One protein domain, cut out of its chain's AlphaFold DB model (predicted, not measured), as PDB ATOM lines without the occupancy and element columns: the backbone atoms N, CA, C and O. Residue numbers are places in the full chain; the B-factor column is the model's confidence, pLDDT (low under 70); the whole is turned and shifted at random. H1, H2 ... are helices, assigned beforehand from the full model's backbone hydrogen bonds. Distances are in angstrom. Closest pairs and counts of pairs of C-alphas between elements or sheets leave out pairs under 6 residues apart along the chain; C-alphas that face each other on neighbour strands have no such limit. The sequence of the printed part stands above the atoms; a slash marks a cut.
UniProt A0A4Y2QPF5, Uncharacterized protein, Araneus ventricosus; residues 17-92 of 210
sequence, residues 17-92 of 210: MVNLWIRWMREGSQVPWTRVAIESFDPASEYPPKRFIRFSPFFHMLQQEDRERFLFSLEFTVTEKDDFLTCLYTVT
ATOM      1  N   MET A  17     -44.259  -3.143 -18.501       68.94
ATOM      2  CA  MET A  17     -44.307  -3.663 -17.144       68.94
ATOM      3  C   MET A  17     -45.701  -3.552 -16.549       68.94
ATOM      4  O   MET A  17     -46.207  -4.496 -15.945       68.94
ATOM      5  N   VAL A  18     -46.350  -2.406 -16.757       72.94
ATOM      6  CA  VAL A  18     -47.738  -2.192 -16.334       72.94
ATOM      7  C   VAL A  18     -48.646  -3.186 -17.050       72.94
ATOM      8  O   VAL A  18     -49.472  -3.836 -16.408       72.94
ATOM      9  N   ASN A  19     -48.439  -3.386 -18.352       73.06
ATOM     10  CA  ASN A  19     -49.198  -4.362 -19.131       73.06
ATOM     11  C   ASN A  19     -48.960  -5.803 -18.664       73.06
ATOM     12  O   ASN A  19     -49.921  -6.568 -18.560       73.06
ATOM     13  N   LEU A  20     -47.721  -6.163 -18.316       75.56
ATOM     14  CA  LEU A  20     -47.406  -7.464 -17.730       75.56
ATOM     15  C   LEU A  20     -48.130  -7.679 -16.400       75.56
ATOM     16  O   LEU A  20     -48.804  -8.695 -16.233       75.56
ATOM     17  N   TRP A  21     -48.036  -6.732 -15.466       76.25
ATOM     18  CA  TRP A  21     -48.676  -6.874 -14.156       76.25
ATOM     19  C   TRP A  21     -50.198  -6.903 -14.275       76.25
ATOM     20  O   TRP A  21     -50.843  -7.720 -13.619       76.25
ATOM     21  N   ILE A  22     -50.783  -6.081 -15.152       79.50
ATOM     22  CA  ILE A  22     -52.219  -6.120 -15.451       79.50
ATOM     23  C   ILE A  22     -52.607  -7.487 -16.018       79.50
ATOM     24  O   ILE A  22     -53.590  -8.065 -15.553       79.50
ATOM     25  N   ARG A  23     -51.853  -8.022 -16.989       77.88
ATOM     26  CA  ARG A  23     -52.111  -9.345 -17.578       77.88
ATOM     27  C   ARG A  23     -52.040 -10.439 -16.518       77.88
ATOM     28  O   ARG A  23     -53.004 -11.177 -16.344       77.88
ATOM     29  N   TRP A  24     -50.953 -10.482 -15.751       77.75
ATOM     30  CA  TRP A  24     -50.730 -11.491 -14.718       77.75
ATOM     31  C   TRP A  24     -51.795 -11.457 -13.613       77.75
ATOM     32  O   TRP A  24     -52.316 -12.502 -13.220       77.75
ATOM     33  N   MET A  25     -52.181 -10.262 -13.151       79.38
ATOM     34  CA  MET A  25     -53.256 -10.107 -12.166       79.38
ATOM     35  C   MET A  25     -54.629 -10.490 -12.738       79.38
ATOM     36  O   MET A  25     -55.435 -11.092 -12.030       79.38
ATOM     37  N   ARG A  26     -54.909 -10.185 -14.016       80.00
ATOM     38  CA  ARG A  26     -56.165 -10.571 -14.691       80.00
ATOM     39  C   ARG A  26     -56.280 -12.078 -14.905       80.00
ATOM     40  O   ARG A  26     -57.373 -12.618 -14.783       80.00
ATOM     41  N   GLU A  27     -55.168 -12.753 -15.174       80.38
ATOM     42  CA  GLU A  27     -55.087 -14.216 -15.296       80.38
ATOM     43  C   GLU A  27     -55.093 -14.925 -13.926       80.38
ATOM     44  O   GLU A  27     -54.943 -16.145 -13.841       80.38
ATOM     45  N   GLY A  28     -55.298 -14.175 -12.837       74.88
ATOM     46  CA  GLY A  28     -55.441 -14.705 -11.484       74.88
ATOM     47  C   GLY A  28     -54.146 -15.262 -10.904       74.88
ATOM     48  O   GLY A  28     -54.206 -16.135 -10.042       74.88
ATOM     49  N   SER A  29     -52.988 -14.807 -11.398       75.62
ATOM     50  CA  SER A  29     -51.669 -15.253 -10.935       75.62
ATOM     51  C   SER A  29     -51.473 -16.778 -10.994       75.62
ATOM     52  O   SER A  29     -50.683 -17.331 -10.231       75.62
ATOM     53  N   GLN A  30     -52.195 -17.469 -11.885       76.62
ATOM     54  CA  GLN A  30     -52.170 -18.936 -11.984       76.62
ATOM     55  C   GLN A  30     -50.830 -19.479 -12.495       76.62
ATOM     56  O   GLN A  30     -50.459 -20.612 -12.195       76.62
ATOM     57  N   VAL A  31     -50.106 -18.669 -13.265       73.12
ATOM     58  CA  VAL A  31     -48.774 -18.977 -13.789       73.12
ATOM     59  C   VAL A  31     -47.747 -18.145 -13.015       73.12
ATOM     60  O   VAL A  31     -48.028 -16.979 -12.717       73.12
ATOM     61  N   PRO A  32     -46.557 -18.686 -12.686       78.50
ATOM     62  CA  PRO A  32     -45.474 -17.890 -12.119       78.50
ATOM     63  C   PRO A  32     -45.211 -16.645 -12.968       78.50
ATOM     64  O   PRO A  32     -45.042 -16.739 -14.185       78.50
ATOM     65  N   TRP A  33     -45.176 -15.473 -12.328       74.38
ATOM     66  CA  TRP A  33     -44.989 -14.195 -13.023       74.38
ATOM     67  C   TRP A  33     -43.667 -14.154 -13.809       74.38
ATOM     68  O   TRP A  33     -43.591 -13.493 -14.840       74.38
ATOM     69  N   THR A  34     -42.657 -14.913 -13.370       71.25
ATOM     70  CA  THR A  34     -41.350 -15.053 -14.027       71.25
ATOM     71  C   THR A  34     -41.476 -15.599 -15.448       71.25
ATOM     72  O   THR A  34     -40.870 -15.066 -16.370       71.25
ATOM     73  N   ARG A  35     -42.344 -16.593 -15.666       72.56
ATOM     74  CA  ARG A  35     -42.610 -17.152 -16.999       72.56
ATOM     75  C   ARG A  35     -43.307 -16.143 -17.911       72.56
ATOM     76  O   ARG A  35     -42.945 -16.003 -19.073       72.56
ATOM     77  N   VAL A  36     -44.272 -15.408 -17.361       72.50
ATOM     78  CA  VAL A  36     -44.990 -14.334 -18.068       72.50
ATOM     79  C   VAL A  36     -44.026 -13.204 -18.451       72.50
ATOM     80  O   VAL A  36     -44.146 -12.643 -19.540       72.50
ATOM     81  N   ALA A  37     -43.052 -12.901 -17.588       70.75
ATOM     82  CA  ALA A  37     -41.989 -11.934 -17.847       70.75
ATOM     83  C   ALA A  37     -41.067 -12.395 -18.971       70.75
ATOM     84  O   ALA A  37     -40.890 -11.651 -19.928       70.75
ATOM     85  N   ILE A  38     -40.572 -13.631 -18.925       68.69
ATOM     86  CA  ILE A  38     -39.730 -14.193 -19.991       68.69
ATOM     87  C   ILE A  38     -40.419 -14.085 -21.356       68.69
ATOM     88  O   ILE A  38     -39.805 -13.637 -22.312       68.69
ATOM     89  N   GLU A  39     -41.705 -14.434 -21.450       70.00
ATOM     90  CA  GLU A  39     -42.465 -14.335 -22.707       70.00
ATOM     91  C   GLU A  39     -42.690 -12.884 -23.163       70.00
ATOM     92  O   GLU A  39     -42.748 -12.607 -24.357       70.00
ATOM     93  N   SER A  40     -42.845 -11.952 -22.221       65.19
ATOM     94  CA  SER A  40     -43.139 -10.544 -22.526       65.19
ATOM     95  C   SER A  40     -41.886  -9.723 -22.834       65.19
ATOM     96  O   SER A  40     -41.988  -8.670 -23.463       65.19
ATOM     97  N   PHE A  41     -40.718 -10.199 -22.401       64.06
ATOM     98  CA  PHE A  41     -39.417  -9.558 -22.595       64.06
ATOM     99  C   PHE A  41     -38.491 -10.358 -23.514       64.06
ATOM    100  O   PHE A  41     -37.312 -10.031 -23.603       64.06
ATOM    101  N   ASP A  42     -39.014 -11.378 -24.202       65.69
ATOM    102  CA  ASP A  42     -38.235 -12.176 -25.144       65.69
ATOM    103  C   ASP A  42     -37.707 -11.265 -26.273       65.69
ATOM    104  O   ASP A  42     -38.510 -10.669 -27.003       65.69
ATOM    105  N   PRO A  43     -36.379 -11.132 -26.445       56.31
ATOM    106  CA  PRO A  43     -35.794 -10.306 -27.499       56.31
ATOM    107  C   PRO A  43     -36.118 -10.834 -28.903       56.31
ATOM    108  O   PRO A  43     -36.020 -10.079 -29.867       56.31
ATOM    109  N   ALA A  44     -36.524 -12.104 -29.034       57.84
ATOM    110  CA  ALA A  44     -36.998 -12.688 -30.286       57.84
ATOM    111  C   ALA A  44     -38.477 -12.370 -30.586       57.84
ATOM    112  O   ALA A  44     -39.005 -12.811 -31.609       57.84
ATOM    113  N   SER A  45     -39.160 -11.620 -29.713       62.97
ATOM    114  CA  SER A  45     -40.517 -11.129 -29.953       62.97
ATOM    115  C   SER A  45     -40.559 -10.165 -31.140       62.97
ATOM    116  O   SER A  45     -39.672  -9.336 -31.329       62.97
ATOM    117  N   GLU A  46     -41.646 -10.222 -31.913       51.84
ATOM    118  CA  GLU A  46     -41.901  -9.337 -33.060       51.84
ATOM    119  C   GLU A  46     -41.963  -7.846 -32.656       51.84
ATOM    120  O   GLU A  46     -41.757  -6.963 -33.488       51.84
ATOM    121  N   TYR A  47     -42.190  -7.560 -31.366       57.09
ATOM    122  CA  TYR A  47     -42.268  -6.210 -30.805       57.09
ATOM    123  C   TYR A  47     -41.493  -6.116 -29.482       57.09
ATOM    124  O   TYR A  47     -42.106  -6.167 -28.410       57.09
ATOM    125  N   PRO A  48     -40.155  -5.972 -29.518       55.59
ATOM    126  CA  PRO A  48     -39.382  -5.793 -28.301       55.59
ATOM    127  C   PRO A  48     -39.798  -4.481 -27.608       55.59
ATOM    128  O   PRO A  48     -40.015  -3.458 -28.275       55.59
ATOM    129  N   PRO A  49     -39.946  -4.480 -26.275       56.34
ATOM    130  CA  PRO A  49     -40.403  -3.306 -25.551       56.34
ATOM    131  C   PRO A  49     -39.457  -2.104 -25.712       56.34
ATOM    132  O   PRO A  49     -38.240  -2.224 -25.625       56.34
ATOM    133  N   LYS A  50     -40.023  -0.904 -25.929       54.44
ATOM    134  CA  LYS A  50     -39.260   0.350 -26.142       54.44
ATOM    135  C   LYS A  50     -38.546   0.876 -24.892       54.44
ATOM    136  O   LYS A  50     -37.652   1.712 -25.007       54.44
ATOM    137  N   ARG A  51     -38.987   0.455 -23.709       55.62
ATOM    138  CA  ARG A  51     -38.371   0.749 -22.415       55.62
ATOM    139  C   ARG A  51     -38.235  -0.577 -21.697       55.62
ATOM    140  O   ARG A  51     -39.238  -1.264 -21.508       55.62
ATOM    141  N   PHE A  52     -37.002  -0.934 -21.374       63.56
ATOM    142  CA  PHE A  52     -36.734  -2.117 -20.582       63.56
ATOM    143  C   PHE A  52     -36.914  -1.782 -19.104       63.56
ATOM    144  O   PHE A  52     -36.985  -0.621 -18.700       63.56
ATOM    145  N   ILE A  53     -37.155  -2.829 -18.335       66.12
ATOM    146  CA  ILE A  53     -37.319  -2.759 -16.895       66.12
ATOM    147  C   ILE A  53     -36.020  -3.242 -16.291       66.12
ATOM    148  O   ILE A  53     -35.432  -4.180 -16.805       66.12
ATOM    149  N   ARG A  54     -35.609  -2.653 -15.173       72.06
ATOM    150  CA  ARG A  54     -34.501  -3.195 -14.395       72.06
ATOM    151  C   ARG A  54     -34.911  -4.506 -13.743       72.06
ATOM    152  O   ARG A  54     -35.839  -4.538 -12.929       72.06
ATOM    153  N   PHE A  55     -34.217  -5.575 -14.079       72.12
ATOM    154  CA  PHE A  55     -34.467  -6.923 -13.588       72.12
ATOM    155  C   PHE A  55     -33.565  -7.314 -12.431       72.12
ATOM    156  O   PHE A  55     -33.901  -8.255 -11.709       72.12
ATOM    157  N   SER A  56     -32.497  -6.558 -12.168       78.31
ATOM    158  CA  SER A  56     -31.647  -6.764 -10.993       78.31
ATOM    159  C   SER A  56     -32.407  -6.925  -9.666       78.31
ATOM    160  O   SER A  56     -32.016  -7.802  -8.889       78.31
ATOM    161  N   PRO A  57     -33.530  -6.224  -9.381       79.44
ATOM    162  CA  PRO A  57     -34.266  -6.435  -8.133       79.44
ATOM    163  C   PRO A  57     -34.906  -7.820  -8.028       79.44
ATOM    164  O   PRO A  57     -35.158  -8.285  -6.922       79.44
ATOM    165  N   PHE A  58     -35.174  -8.481  -9.154       76.00
ATOM    166  CA  PHE A  58     -35.888  -9.755  -9.203       76.00
ATOM    167  C   PHE A  58     -35.011 -10.933  -9.625       76.00
ATOM    168  O   PHE A  58     -35.437 -12.076  -9.486       76.00
ATOM    169  N   PHE A  59     -33.791 -10.682 -10.102       80.75
ATOM    170  CA  PHE A  59     -32.886 -11.712 -10.614       80.75
ATOM    171  C   PHE A  59     -32.627 -12.834  -9.595       80.75
ATOM    172  O   PHE A  59     -32.674 -14.021  -9.924       80.75
ATOM    173  N   HIS A  60     -32.476 -12.469  -8.319       80.00
ATOM    174  CA  HIS A  60     -32.295 -13.421  -7.220       80.00
ATOM    175  C   HIS A  60     -33.497 -14.364  -7.007       80.00
ATOM    176  O   HIS A  60     -33.340 -15.431  -6.417       80.00
ATOM    177  N   MET A  61     -34.690 -13.991  -7.484       80.31
ATOM    178  CA  MET A  61     -35.919 -14.784  -7.370       80.31
ATOM    179  C   MET A  61     -36.091 -15.794  -8.514       80.31
ATOM    180  O   MET A  61     -36.985 -16.638  -8.442       80.31
ATOM    181  N   LEU A  62     -35.280 -15.696  -9.573       76.50
ATOM    182  CA  LEU A  62     -35.320 -16.601 -10.723       76.50
ATOM    183  C   LEU A  62     -34.622 -17.931 -10.403       76.50
ATOM    184  O   LEU A  62     -33.657 -17.959  -9.634       76.50
ATOM    185  N   GLN A  63     -35.105 -19.019 -11.016       79.00
ATOM    186  CA  GLN A  63     -34.381 -20.294 -11.074       79.00
ATOM    187  C   GLN A  63     -33.160 -20.160 -11.992       79.00
ATOM    188  O   GLN A  63     -33.122 -19.263 -12.833       79.00
ATOM    189  N   GLN A  64     -32.175 -21.046 -11.850       76.25
ATOM    190  CA  GLN A  64     -30.932 -20.990 -12.625       76.25
ATOM    191  C   GLN A  64     -31.185 -20.997 -14.141       76.25
ATOM    192  O   GLN A  64     -30.661 -20.149 -14.859       76.25
ATOM    193  N   GLU A  65     -32.055 -21.883 -14.629       74.69
ATOM    194  CA  GLU A  65     -32.371 -21.987 -16.060       74.69
ATOM    195  C   GLU A  65     -33.036 -20.708 -16.590       74.69
ATOM    196  O   GLU A  65     -32.789 -20.269 -17.716       74.69
ATOM    197  N   ASP A  66     -33.864 -20.078 -15.753       75.12
ATOM    198  CA  ASP A  66     -34.514 -18.815 -16.081       75.12
ATOM    199  C   ASP A  66     -33.502 -17.661 -16.089       75.12
ATOM    200  O   ASP A  66     -33.600 -16.796 -16.955       75.12
ATOM    201  N   ARG A  67     -32.510 -17.651 -15.183       79.44
ATOM    202  CA  ARG A  67     -31.439 -16.635 -15.136       79.44
ATOM    203  C   ARG A  67     -30.587 -16.640 -16.395       79.44
ATOM    204  O   ARG A  67     -30.293 -15.568 -16.913       79.44
ATOM    205  N   GLU A  68     -30.215 -17.810 -16.907       77.06
ATOM    206  CA  GLU A  68     -29.423 -17.920 -18.139       77.06
ATOM    207  C   GLU A  68     -30.175 -17.346 -19.342       77.06
ATOM    208  O   GLU A  68     -29.647 -16.495 -20.063       77.06
ATOM    209  N   ARG A  69     -31.446 -17.739 -19.516       73.44
ATOM    210  CA  ARG A  69     -32.318 -17.189 -20.565       73.44
ATOM    211  C   ARG A  69     -32.512 -15.680 -20.402       73.44
ATOM    212  O   ARG A  69     -32.631 -14.950 -21.389       73.44
ATOM    213  N   PHE A  70     -32.528 -15.217 -19.157       74.81
ATOM    214  CA  PHE A  70     -32.649 -13.811 -18.825       74.81
ATOM    215  C   PHE A  70     -31.406 -13.003 -19.213       74.81
ATOM    216  O   PHE A  70     -31.521 -11.993 -19.903       74.81
ATOM    217  N   LEU A  71     -30.216 -13.463 -18.822       77.50
ATOM    218  CA  LEU A  71     -28.944 -12.821 -19.161       77.50
ATOM    219  C   LEU A  71     -28.735 -12.750 -20.676       77.50
ATOM    220  O   LEU A  71     -28.337 -11.701 -21.178       77.50
ATOM    221  N   PHE A  72     -29.100 -13.815 -21.397       73.81
ATOM    222  CA  PHE A  72     -29.075 -13.830 -22.859       73.81
ATOM    223  C   PHE A  72     -29.974 -12.733 -23.434       73.81
ATOM    224  O   PHE A  72     -29.608 -12.048 -24.381       73.81
ATOM    225  N   SER A  73     -31.142 -12.518 -22.827       67.88
ATOM    226  CA  SER A  73     -32.063 -11.466 -23.256       67.88
ATOM    227  C   SER A  73     -31.507 -10.065 -23.002       67.88
ATOM    228  O   SER A  73     -31.650  -9.189 -23.854       67.88
ATOM    229  N   LEU A  74     -30.828  -9.866 -21.870       68.69
ATOM    230  CA  LEU A  74     -30.201  -8.592 -21.521       68.69
ATOM    231  C   LEU A  74     -29.016  -8.237 -22.430       68.69
ATOM    232  O   LEU A  74     -28.848  -7.063 -22.766       68.69
ATOM    233  N   GLU A  75     -28.228  -9.226 -22.861       67.25
ATOM    234  CA  GLU A  75     -27.072  -9.042 -23.754       67.25
ATOM    235  C   GLU A  75     -27.433  -8.280 -25.045       67.25
ATOM    236  O   GLU A  75     -26.701  -7.377 -25.455       67.25
ATOM    237  N   PHE A  76     -28.592  -8.557 -25.652       63.06
ATOM    238  CA  PHE A  76     -29.031  -7.875 -26.881       63.06
ATOM    239  C   PHE A  76     -29.635  -6.488 -26.639       63.06
ATOM    240  O   PHE A  76     -29.891  -5.735 -27.583       63.06
ATOM    241  N   THR A  77     -29.850  -6.120 -25.379       61.72
ATOM    242  CA  THR A  77     -30.508  -4.876 -24.987       61.72
ATOM    243  C   THR A  77     -29.472  -3.911 -24.422       61.72
ATOM    244  O   THR A  77     -29.349  -3.693 -23.222       61.72
ATOM    245  N   VAL A  78     -28.708  -3.306 -25.334       52.22
ATOM    246  CA  VAL A  78     -27.580  -2.375 -25.096       52.22
ATOM    247  C   VAL A  78     -27.898  -1.214 -24.121       52.22
ATOM    248  O   VAL A  78     -26.995  -0.515 -23.658       52.22
ATOM    249  N   THR A  79     -29.172  -0.988 -23.801       55.75
ATOM    250  CA  THR A  79     -29.690   0.188 -23.096       55.75
ATOM    251  C   THR A  79     -29.528   0.156 -21.566       55.75
ATOM    252  O   THR A  79     -29.562   1.229 -20.972       55.75
ATOM    253  N   GLU A  80     -29.310  -0.999 -20.916       72.31
ATOM    254  CA  GLU A  80     -29.227  -1.099 -19.435       72.31
ATOM    255  C   GLU A  80     -28.006  -1.893 -18.929       72.31
ATOM    256  O   GLU A  80     -28.111  -2.901 -18.230       72.31
ATOM    257  N   LYS A  81     -26.806  -1.420 -19.281       76.50
ATOM    258  CA  LYS A  81     -25.514  -2.032 -18.898       76.50
ATOM    259  C   LYS A  81     -25.364  -2.222 -17.388       76.50
ATOM    260  O   LYS A  81     -24.853  -3.239 -16.928       76.50
ATOM    261  N   ASP A  82     -25.806  -1.234 -16.626       80.38
ATOM    262  CA  ASP A  82     -25.826  -1.208 -15.169       80.38
ATOM    263  C   ASP A  82     -26.731  -2.297 -14.580       80.38
ATOM    264  O   ASP A  82     -26.352  -2.934 -13.595       80.38
ATOM    265  N   ASP A  83     -27.877  -2.574 -15.203       80.19
ATOM    266  CA  ASP A  83     -28.767  -3.652 -14.765       80.19
ATOM    267  C   ASP A  83     -28.162  -5.031 -15.055       80.19
ATOM    268  O   ASP A  83     -28.128  -5.887 -14.169       80.19
ATOM    269  N   PHE A  84     -27.577  -5.210 -16.247       81.44
ATOM    270  CA  PHE A  84     -26.846  -6.427 -16.616       81.44
ATOM    271  C   PHE A  84     -25.692  -6.719 -15.654       81.44
ATOM    272  O   PHE A  84     -25.631  -7.807 -15.084       81.44
ATOM    273  N   LEU A  85     -24.809  -5.743 -15.409       83.44
ATOM    274  CA  LEU A  85     -23.700  -5.901 -14.465       83.44
ATOM    275  C   LEU A  85     -24.211  -6.238 -13.062       83.44
ATOM    276  O   LEU A  85     -23.655  -7.116 -12.408       83.44
ATOM    277  N   THR A  86     -25.287  -5.590 -12.610       84.38
ATOM    278  CA  THR A  86     -25.876  -5.883 -11.298       84.38
ATOM    279  C   THR A  86     -26.388  -7.321 -11.224       84.38
ATOM    280  O   THR A  86     -26.123  -7.997 -10.233       84.38
ATOM    281  N   CYS A  87     -27.054  -7.823 -12.270       83.38
ATOM    282  CA  CYS A  87     -27.479  -9.223 -12.335       83.38
ATOM    283  C   CYS A  87     -26.271 -10.163 -12.273       83.38
ATOM    284  O   CYS A  87     -26.260 -11.093 -11.469       83.38
ATOM    285  N   LEU A  88     -25.216  -9.870 -13.035       81.44
ATOM    286  CA  LEU A  88     -23.989 -10.661 -13.036       81.44
ATOM    287  C   LEU A  88     -23.293 -10.712 -11.673       81.44
ATOM    288  O   LEU A  88     -22.829 -11.773 -11.274       81.44
ATOM    289  N   TYR A  89     -23.274  -9.617 -10.912       79.69
ATOM    290  CA  TYR A  89     -22.713  -9.620  -9.554       79.69
ATOM    291  C   TYR A  89     -23.534 -10.431  -8.542       79.69
ATOM    292  O   TYR A  89     -23.043 -10.715  -7.450       79.69
ATOM    293  N   THR A  90     -24.775 -10.788  -8.875       80.88
ATOM    294  CA  THR A  90     -25.640 -11.619  -8.020       80.88
ATOM    295  C   THR A  90     -25.624 -13.104  -8.386       80.88
ATOM    296  O   THR A  90     -26.232 -13.905  -7.676       80.88
ATOM    297  N   VAL A  91     -24.930 -13.467  -9.468       80.00
ATOM    298  CA  VAL A  91     -24.693 -14.854  -9.889       80.00
ATOM    299  C   VAL A  91     -23.864 -15.580  -8.821       80.00
ATOM    300  O   VAL A  91     -22.998 -14.979  -8.178       80.00
ATOM    301  N   THR A  92     -24.141 -16.864  -8.583       73.38
ATOM    302  CA  THR A  92     -23.378 -17.636  -7.589       73.38
ATOM    303  C   THR A  92     -21.965 -17.936  -8.096       73.38
ATOM    304  O   THR A  92     -21.709 -17.971  -9.296       73.38
TER     305      THR A  92
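This is residues 17 to 92 of the 210 residues of an uncharacterized protein of Araneus ventricosus (UniProt A0A4Y2QPF5). Two groups of helices sit at the two ends of the longest axis: H1 and H2 make a steeply angled pair at one end, and the helical hairpin of H4 and H5, with the short H3 against H5, makes the other. The two groups come near each other between H2 and H4, and a long link, residues 41 to 55, joins them. The printed part has 76 residues, with five named helices, H1 to H5, and no named strand; its class is all helix. It is compact, with a radius of gyration of the C-alphas of 12.3 A and spans of 33 by 27 by 18 A.

H1, residues 17 to 26, begins with C-alpha 17 at (-44.307, -3.663, -17.144) and is 13.9 A long. H2 is residues 33 to 40, 10.3 A, and H3 residues 56 to 59, 5.1 A. H4, residues 64 to 75, is the longest at 16.8 A. H5, residues 81 to 89, is 12.4 A long and ends with C-alpha 89 at (-22.713, -9.620, -9.554).

H1 and H2 touch, closest at the C-alphas of Trp 24 and Trp 33, 6.6 A, and run opposite ways at a steep tilt of 56 degrees. H2 and H4 are close but not clearly touching, with the C-alphas of Ile 38 and Phe 70 closest at 7.2 A. H3 touches H5 at the C-alphas of Ser 56 and Cys 87, 5.0 A. H4, with residues 71 to 75 alone, touches H5; Leu 74 and Phe 84 have the closest C-alphas, 6.3 A, and this hairpin has a shallow tilt of 26 degrees. H1 is apart from H3, H4 and H5. In H1, H2, H4 and H5 every O i to N i+4 pair is within hydrogen-bond range; H3 is too short for such a pair, and its one O i to N i+3 pair is not within range.

The C-alphas of Arg 26 and Thr 92 are the farthest apart, 34.3 A. The printed part has no cut. Mean pLDDT of the printed part is 72.2, with residues 17, 38, 40 to 53 and 73 to 79 under 70.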